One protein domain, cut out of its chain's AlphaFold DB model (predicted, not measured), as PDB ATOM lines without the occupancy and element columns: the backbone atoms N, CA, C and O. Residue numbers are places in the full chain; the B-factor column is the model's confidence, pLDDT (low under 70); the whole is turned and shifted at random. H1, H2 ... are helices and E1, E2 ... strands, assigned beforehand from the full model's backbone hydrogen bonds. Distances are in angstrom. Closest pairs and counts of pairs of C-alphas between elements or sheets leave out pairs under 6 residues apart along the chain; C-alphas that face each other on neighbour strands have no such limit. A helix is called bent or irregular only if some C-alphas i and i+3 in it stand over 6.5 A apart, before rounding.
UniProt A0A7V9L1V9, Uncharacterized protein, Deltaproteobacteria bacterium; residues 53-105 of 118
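This is residues 53 to 105 of the 118 residues of an uncharacterized protein of Deltaproteobacteria bacterium (UniProt A0A7V9L1V9). Two separate parts, a small two-stranded hairpin with a long looped link and one long helix, stand like the legs of an open arch, joined at one end by residues 77 to 82. The hairpin is E1 and E2; the helix is H1, and after it the chain folds back with the short strand E3 beside the helix's second half. The 53 printed residues hold one named helix and three named strands, in the order E1, E2, H1, E3, and the class is mixed, helices and strands. The sheet has the order E1 - E2 and is antiparallel. The whole is loose, with a radius of gyration of the C-alphas of 14.1 A, and flat, spanning 33 by 28 by 15 A.

E1, residues 53 to 57, and E2, residues 74 to 76, are antiparallel neighbours and form a hairpin, with 150 degrees between their directions. C-alphas 54 and 75 face each other at 4.1 A. N 55 and O 74 are within hydrogen-bond range at 2.8 A, as are N 76 and O 53 at 2.9 A. In the link between the two strands, residues 66 to 67 form a short parallel pairing with residues 56 to 57 of E1. H1, residues 83 to 100, is apart from E1. In H1, 12 of 14 O i to N i+4 pairs are within hydrogen-bond range. E3, residues 102 to 104, pairs with no named strand and is apart from E1 and E2. The closest C-alphas of H1 and E3 are those of Asn 94 and Thr 103, 7.4 A apart.

E1 has five residues, begins at C-alpha 53 at (-0.164, -6.458, -7.648) and is 13.2 A long from first to last C-alpha. E2 has three residues and is 6.4 A long. H1 has 18 residues and runs 26.1 A, from C-alpha 83 at (-14.607, -4.843, 3.873) to C-alpha 100 at (6.235, 2.349, 17.788). It is irregular: C-alphas 96 and 99 are 7.4 A apart. E3 has three residues, is 6.9 A long and ends at C-alpha 104 at (-1.069, 4.400, 8.059).

The two C-alphas farthest apart, those of Gln 72 and Pro 99, are 35.2 A from each other. The printed part has no cut. The link from E1 to E2, 16 residues, is long; that from E2 to H1, six residues, is short, and that from H1 to E3, one residue, is tight. Residues 82 to 88, of which 83 to 88 belong to H1, stand free, and so do residues 95 to 101, of which 95 to 100 belong to H1. The mean pLDDT of the printed part is 82.7; residue 84 and residues 102 to 105 are under 70.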
ATOM      1  N   GLY A  53      -1.024  -7.102  -6.661       87.12
ATOM      2  CA  GLY A  53      -0.164  -6.458  -7.648       87.12
ATOM      3  C   GLY A  53       0.904  -7.387  -8.207       87.12
ATOM      4  O   GLY A  53       1.204  -8.434  -7.637       87.12
ATOM      5  N   THR A  54       1.492  -6.980  -9.325       92.31
ATOM      6  CA  THR A  54       2.724  -7.580  -9.842       92.31
ATOM      7  C   THR A  54       3.908  -6.833  -9.254       92.31
ATOM      8  O   THR A  54       3.976  -5.607  -9.366       92.31
ATOM      9  N   TYR A  55       4.805  -7.578  -8.618       91.44
ATOM     10  CA  TYR A  55       5.994  -7.082  -7.949       91.44
ATOM     11  C   TYR A  55       7.235  -7.496  -8.714       91.44
ATOM     12  O   TYR A  55       7.392  -8.668  -9.054       91.44
ATOM     13  N   THR A  56       8.125  -6.546  -8.957       95.00
ATOM     14  CA  THR A  56       9.392  -6.780  -9.652       95.00
ATOM     15  C   THR A  56      10.575  -6.516  -8.732       95.00
ATOM     16  O   THR A  56      10.462  -5.843  -7.703       95.00
ATOM     17  N   SER A  57      11.724  -7.077  -9.106       94.25
ATOM     18  CA  SER A  57      12.962  -6.842  -8.373       94.25
ATOM     19  C   SER A  57      13.389  -5.379  -8.506       94.25
ATOM     20  O   SER A  57      13.346  -4.816  -9.603       94.25
ATOM     21  N   GLY A  58      13.790  -4.755  -7.401       91.81
ATOM     22  CA  GLY A  58      14.286  -3.379  -7.388       91.81
ATOM     23  C   GLY A  58      14.341  -2.768  -5.985       91.81
ATOM     24  O   GLY A  58      14.126  -3.471  -4.996       91.81
ATOM     25  N   PRO A  59      14.610  -1.454  -5.870       92.25
ATOM     26  CA  PRO A  59      14.543  -0.736  -4.598       92.25
ATOM     27  C   PRO A  59      13.174  -0.900  -3.930       92.25
ATOM     28  O   PRO A  59      12.159  -0.976  -4.621       92.25
ATOM     29  N   ILE A  60      13.128  -0.921  -2.596       86.38
ATOM     30  CA  ILE A  60      11.869  -1.059  -1.849       86.38
ATOM     31  C   ILE A  60      10.994   0.171  -2.116       86.38
ATOM     32  O   ILE A  60      11.256   1.261  -1.609       86.38
ATOM     33  N   ASN A  61       9.956   0.003  -2.938       84.25
ATOM     34  CA  ASN A  61       9.018   1.063  -3.281       84.25
ATOM     35  C   ASN A  61       7.628   0.475  -3.550       84.25
ATOM     36  O   ASN A  61       7.310  -0.024  -4.632       84.25
ATOM     37  N   SER A  62       6.755   0.603  -2.557       82.25
ATOM     38  CA  SER A  62       5.373   0.126  -2.602       82.25
ATOM     39  C   SER A  62       4.495   0.887  -3.602       82.25
ATOM     40  O   SER A  62       3.486   0.344  -4.057       82.25
ATOM     41  N   SER A  63       4.868   2.105  -4.017       82.12
ATOM     42  CA  SER A  63       4.147   2.842  -5.066       82.12
ATOM     43  C   SER A  63       4.421   2.284  -6.468       82.12
ATOM     44  O   SER A  63       3.486   2.195  -7.266       82.12
ATOM     45  N   ALA A  64       5.653   1.830  -6.719       86.88
ATOM     46  CA  ALA A  64       6.103   1.231  -7.977       86.88
ATOM     47  C   ALA A  64       5.992  -0.307  -8.012       86.88
ATOM     48  O   ALA A  64       6.282  -0.912  -9.037       86.88
ATOM     49  N   ASN A  65       5.565  -0.932  -6.908       87.56
ATOM     50  CA  ASN A  65       5.564  -2.385  -6.707       87.56
ATOM     51  C   ASN A  65       6.956  -3.021  -6.909       87.56
ATOM     52  O   ASN A  65       7.072  -4.121  -7.439       87.56
ATOM     53  N   THR A  66       8.020  -2.351  -6.469       88.88
ATOM     54  CA  THR A  66       9.378  -2.908  -6.503       88.88
ATOM     55  C   THR A  66       9.816  -3.342  -5.108       88.88
ATOM     56  O   THR A  66       9.516  -2.679  -4.109       88.88
ATOM     57  N   THR A  67      10.504  -4.477  -5.022       87.75
ATOM     58  CA  THR A  67      11.061  -5.003  -3.770       87.75
ATOM     59  C   THR A  67      12.359  -5.753  -4.036       87.75
ATOM     60  O   THR A  67      12.517  -6.385  -5.077       87.75
ATOM     61  N   ASN A  68      13.283  -5.714  -3.081       91.44
ATOM     62  CA  ASN A  68      14.517  -6.496  -3.133       91.44
ATOM     63  C   ASN A  68      14.315  -7.942  -2.646       91.44
ATOM     64  O   ASN A  68      15.253  -8.730  -2.677       91.44
ATOM     65  N   LEU A  69      13.104  -8.289  -2.199       88.75
ATOM     66  CA  LEU A  69      12.757  -9.625  -1.709       88.75
ATOM     67  C   LEU A  69      12.412 -10.612  -2.832       88.75
ATOM     68  O   LEU A  69      12.395 -11.817  -2.596       88.75
ATOM     69  N   VAL A  70      12.106 -10.122  -4.038       89.25
ATOM     70  CA  VAL A  70      11.788 -10.972  -5.193       89.25
ATOM     71  C   VAL A  70      12.923 -10.924  -6.207       89.25
ATOM     72  O   VAL A  70      13.374  -9.854  -6.619       89.25
ATOM     73  N   ASN A  71      13.363 -12.102  -6.642       88.75
ATOM     74  CA  ASN A  71      14.396 -12.243  -7.671       88.75
ATOM     75  C   ASN A  71      13.804 -12.283  -9.089       88.75
ATOM     76  O   ASN A  71      14.529 -12.161 -10.070       88.75
ATOM     77  N   GLN A  72      12.486 -12.466  -9.205       88.56
ATOM     78  CA  GLN A  72      11.743 -12.513 -10.463       88.56
ATOM     79  C   GLN A  72      10.367 -11.869 -10.277       88.56
ATOM     80  O   GLN A  72       9.850 -11.811  -9.160       88.56
ATOM     81  N   SER A  73       9.777 -11.392 -11.378       93.00
ATOM     82  CA  SER A  73       8.440 -10.794 -11.360       93.00
ATOM     83  C   SER A  73       7.417 -11.777 -10.784       93.00
ATOM     84  O   SER A  73       7.277 -12.890 -11.285       93.00
ATOM     85  N   THR A  74       6.721 -11.375  -9.724       91.69
ATOM     86  CA  THR A  74       5.736 -12.197  -9.011       91.69
ATOM     87  C   THR A  74       4.423 -11.447  -8.902       91.69
ATOM     88  O   THR A  74       4.381 -10.312  -8.436       91.69
ATOM     89  N   THR A  75       3.328 -12.097  -9.284       91.94
ATOM     90  CA  THR A  75       1.983 -11.548  -9.104       91.94
ATOM     91  C   THR A  75       1.370 -12.101  -7.831       91.94
ATOM     92  O   THR A  75       1.187 -13.308  -7.695       91.94
ATOM     93  N   ILE A  76       1.025 -11.200  -6.914       85.81
ATOM     94  CA  ILE A  76       0.255 -11.519  -5.717       85.81
ATOM     95  C   ILE A  76      -1.202 -11.145  -6.012       85.81
ATOM     96  O   ILE A  76      -1.475  -9.969  -6.286       85.81
ATOM     97  N   PRO A  77      -2.141 -12.107  -5.997       85.06
ATOM     98  CA  PRO A  77      -3.545 -11.810  -6.233       85.06
ATOM     99  C   PRO A  77      -4.100 -10.903  -5.131       85.06
ATOM    100  O   PRO A  77      -3.631 -10.919  -3.991       85.06
ATOM    101  N   ALA A  78      -5.121 -10.115  -5.469       82.25
ATOM    102  CA  ALA A  78      -5.867  -9.377  -4.462       82.25
ATOM    103  C   ALA A  78      -6.496 -10.376  -3.478       82.25
ATOM    104  O   ALA A  78      -7.156 -11.323  -3.918       82.25
ATOM    105  N   PRO A  79      -6.311 -10.202  -2.162       72.94
ATOM    106  CA  PRO A  79      -6.921 -11.092  -1.197       72.94
ATOM    107  C   PRO A  79      -8.441 -10.874  -1.196       72.94
ATOM    108  O   PRO A  79      -8.929  -9.742  -1.253       72.94
ATOM    109  N   THR A  80      -9.209 -11.963  -1.141       79.62
ATOM    110  CA  THR A  80     -10.676 -11.916  -1.084       79.62
ATOM    111  C   THR A  80     -11.119 -11.650   0.355       79.62
ATOM    112  O   THR A  80     -11.546 -12.555   1.063       79.62
ATOM    113  N   ILE A  81     -10.942 -10.409   0.808       76.19
ATOM    114  CA  ILE A  81     -11.271  -9.975   2.172       76.19
ATOM    115  C   ILE A  81     -12.517  -9.097   2.106       76.19
ATOM    116  O   ILE A  81     -12.556  -8.116   1.354       76.19
ATOM    117  N   VAL A  82     -13.531  -9.442   2.900       78.19
ATOM    118  CA  VAL A  82     -14.739  -8.627   3.062       78.19
ATOM    119  C   VAL A  82     -14.357  -7.301   3.736       78.19
ATOM    120  O   VAL A  82     -13.453  -7.264   4.566       78.19
ATOM    121  N   GLU A  83     -15.008  -6.186   3.395       74.00
ATOM    122  CA  GLU A  83     -14.607  -4.843   3.873       74.00
ATOM    123  C   GLU A  83     -14.474  -4.748   5.406       74.00
ATOM    124  O   GLU A  83     -13.551  -4.115   5.927       74.00
ATOM    125  N   ALA A  84     -15.377  -5.422   6.124       69.38
ATOM    126  CA  ALA A  84     -15.373  -5.490   7.581       69.38
ATOM    127  C   ALA A  84     -14.100  -6.159   8.127       69.38
ATOM    128  O   ALA A  84     -13.469  -5.628   9.042       69.38
ATOM    129  N   ASP A  85     -13.660  -7.255   7.509       82.25
ATOM    130  CA  ASP A  85     -12.460  -7.991   7.914       82.25
ATOM    131  C   ASP A  85     -11.189  -7.185   7.639       82.25
ATOM    132  O   ASP A  85     -10.246  -7.208   8.429       82.25
ATOM    133  N   PHE A  86     -11.165  -6.407   6.551       81.25
ATOM    134  CA  PHE A  86     -10.037  -5.523   6.267       81.25
ATOM    135  C   PHE A  86      -9.945  -4.389   7.294       81.25
ATOM    136  O   PHE A  86      -8.855  -4.051   7.747       81.25
ATOM    137  N   THR A  87     -11.086  -3.840   7.714       81.06
ATOM    138  CA  THR A  87     -11.138  -2.820   8.770       81.06
ATOM    139  C   THR A  87     -10.669  -3.384  10.113       81.06
ATOM    140  O   THR A  87      -9.882  -2.733  10.801       81.06
ATOM    141  N   ALA A  88     -11.078  -4.607  10.463       82.88
ATOM    142  CA  ALA A  88     -10.619  -5.298  11.669       82.88
ATOM    143  C   ALA A  88      -9.111  -5.611  11.621       82.88
ATOM    144  O   ALA A  88      -8.389  -5.352  12.586       82.88
ATOM    145  N   PHE A  89      -8.612  -6.094  10.481       83.94
ATOM    146  CA  PHE A  89      -7.186  -6.326  10.248       83.94
ATOM    147  C   PHE A  89      -6.370  -5.044  10.402       83.94
ATOM    148  O   PHE A  89      -5.343  -5.029  11.082       83.94
ATOM    149  N   LEU A  90      -6.854  -3.946   9.817       82.31
ATOM    150  CA  LEU A  90      -6.261  -2.645  10.044       82.31
ATOM    151  C   LEU A  90      -6.286  -2.349  11.545       82.31
ATOM    152  O   LEU A  90      -5.216  -2.166  12.120       82.31
ATOM    153  N   ALA A  91      -7.433  -2.314  12.220       83.88
ATOM    154  CA  ALA A  91      -7.502  -2.005  13.656       83.88
ATOM    155  C   ALA A  91      -6.440  -2.769  14.478       83.88
ATOM    156  O   ALA A  91      -5.663  -2.128  15.183       83.88
ATOM    157  N   CYS A  92      -6.295  -4.076  14.237       82.25
ATOM    158  CA  CYS A  92      -5.262  -4.932  14.829       82.25
ATOM    159  C   CYS A  92      -3.824  -4.449  14.558       82.25
ATOM    160  O   CYS A  92      -3.030  -4.323  15.486       82.25
ATOM    161  N   ILE A  93      -3.482  -4.108  13.310       83.50
ATOM    162  CA  ILE A  93      -2.166  -3.533  12.983       83.50
ATOM    163  C   ILE A  93      -1.914  -2.240  13.770       83.50
ATOM    164  O   ILE A  93      -0.822  -2.069  14.298       83.50
ATOM    165  N   ASN A  94      -2.887  -1.328  13.875       82.50
ATOM    166  CA  ASN A  94      -2.631  -0.089  14.625       82.50
ATOM    167  C   ASN A  94      -2.402  -0.369  16.098       82.50
ATOM    168  O   ASN A  94      -1.508   0.231  16.670       82.50
ATOM    169  N   ASP A  95      -3.194  -1.253  16.696       83.38
ATOM    170  CA  ASP A  95      -3.039  -1.601  18.105       83.38
ATOM    171  C   ASP A  95      -1.659  -2.221  18.365       83.38
ATOM    172  O   ASP A  95      -0.919  -1.792  19.249       83.38
ATOM    173  N   ARG A  96      -1.234  -3.149  17.496       81.19
ATOM    174  CA  ARG A  96       0.066  -3.813  17.624       81.19
ATOM    175  C   ARG A  96       1.248  -2.869  17.416       81.19
ATOM    176  O   ARG A  96       2.285  -3.065  18.048       81.19
ATOM    177  N   PHE A  97       1.107  -1.879  16.533       79.81
ATOM    178  CA  PHE A  97       2.170  -0.924  16.218       79.81
ATOM    179  C   PHE A  97       2.059   0.420  16.955       79.81
ATOM    180  O   PHE A  97       2.956   1.253  16.820       79.81
ATOM    181  N   ALA A  98       1.021   0.624  17.772       79.00
ATOM    182  CA  ALA A  98       0.833   1.834  18.573       79.00
ATOM    183  C   ALA A  98       2.060   2.197  19.434       79.00
ATOM    184  O   ALA A  98       2.403   3.379  19.475       79.00
ATOM    185  N   PRO A  99       2.789   1.238  20.047       78.88
ATOM    186  CA  PRO A  99       3.988   1.554  20.828       78.88
ATOM    187  C   PRO A  99       5.147   2.143  20.010       78.88
ATOM    188  O   PRO A  99       6.050   2.746  20.580       78.88
ATOM    189  N   PHE A 100       5.134   1.975  18.683       74.75
ATOM    190  CA  PHE A 100       6.235   2.349  17.788       74.75
ATOM    191  C   PHE A 100       5.960   3.629  16.989       74.75
ATOM    192  O   PHE A 100       6.663   3.896  16.018       74.75
ATOM    193  N   ASN A 101       4.927   4.399  17.354       72.19
ATOM    194  CA  ASN A 101       4.550   5.642  16.673       72.19
ATOM    195  C   ASN A 101       4.400   5.466  15.146       72.19
ATOM    196  O   ASN A 101       4.946   6.203  14.327       72.19
ATOM    197  N   VAL A 102       3.671   4.429  14.739       69.00
ATOM    198  CA  VAL A 102       3.393   4.140  13.330       69.00
ATOM    199  C   VAL A 102       1.984   4.615  12.992       69.00
ATOM    200  O   VAL A 102       1.021   4.287  13.682       69.00
ATOM    201  N   THR A 103       1.841   5.346  11.887       64.81
ATOM    202  CA  THR A 103       0.534   5.646  11.288       64.81
ATOM    203  C   THR A 103       0.419   5.013   9.909       64.81
ATOM    204  O   THR A 103       1.368   4.479   9.338       64.81
ATOM    205  N   ARG A 104      -0.789   5.013   9.356       61.94
ATOM    206  CA  ARG A 104      -1.069   4.400   8.059       61.94
ATOM    207  C   ARG A 104      -1.702   5.398   7.119       61.94
ATOM    208  O   ARG A 104      -2.566   6.174   7.517       61.94
ATOM    209  N   SER A 105      -1.310   5.292   5.856       56.00
ATOM    210  CA  SER A 105      -1.951   5.987   4.750       56.00
ATOM    211  C   SER A 105      -2.439   4.960   3.731       56.00
ATOM    212  O   SER A 105      -1.670   4.071   3.350       56.00
TER     213      SER A 105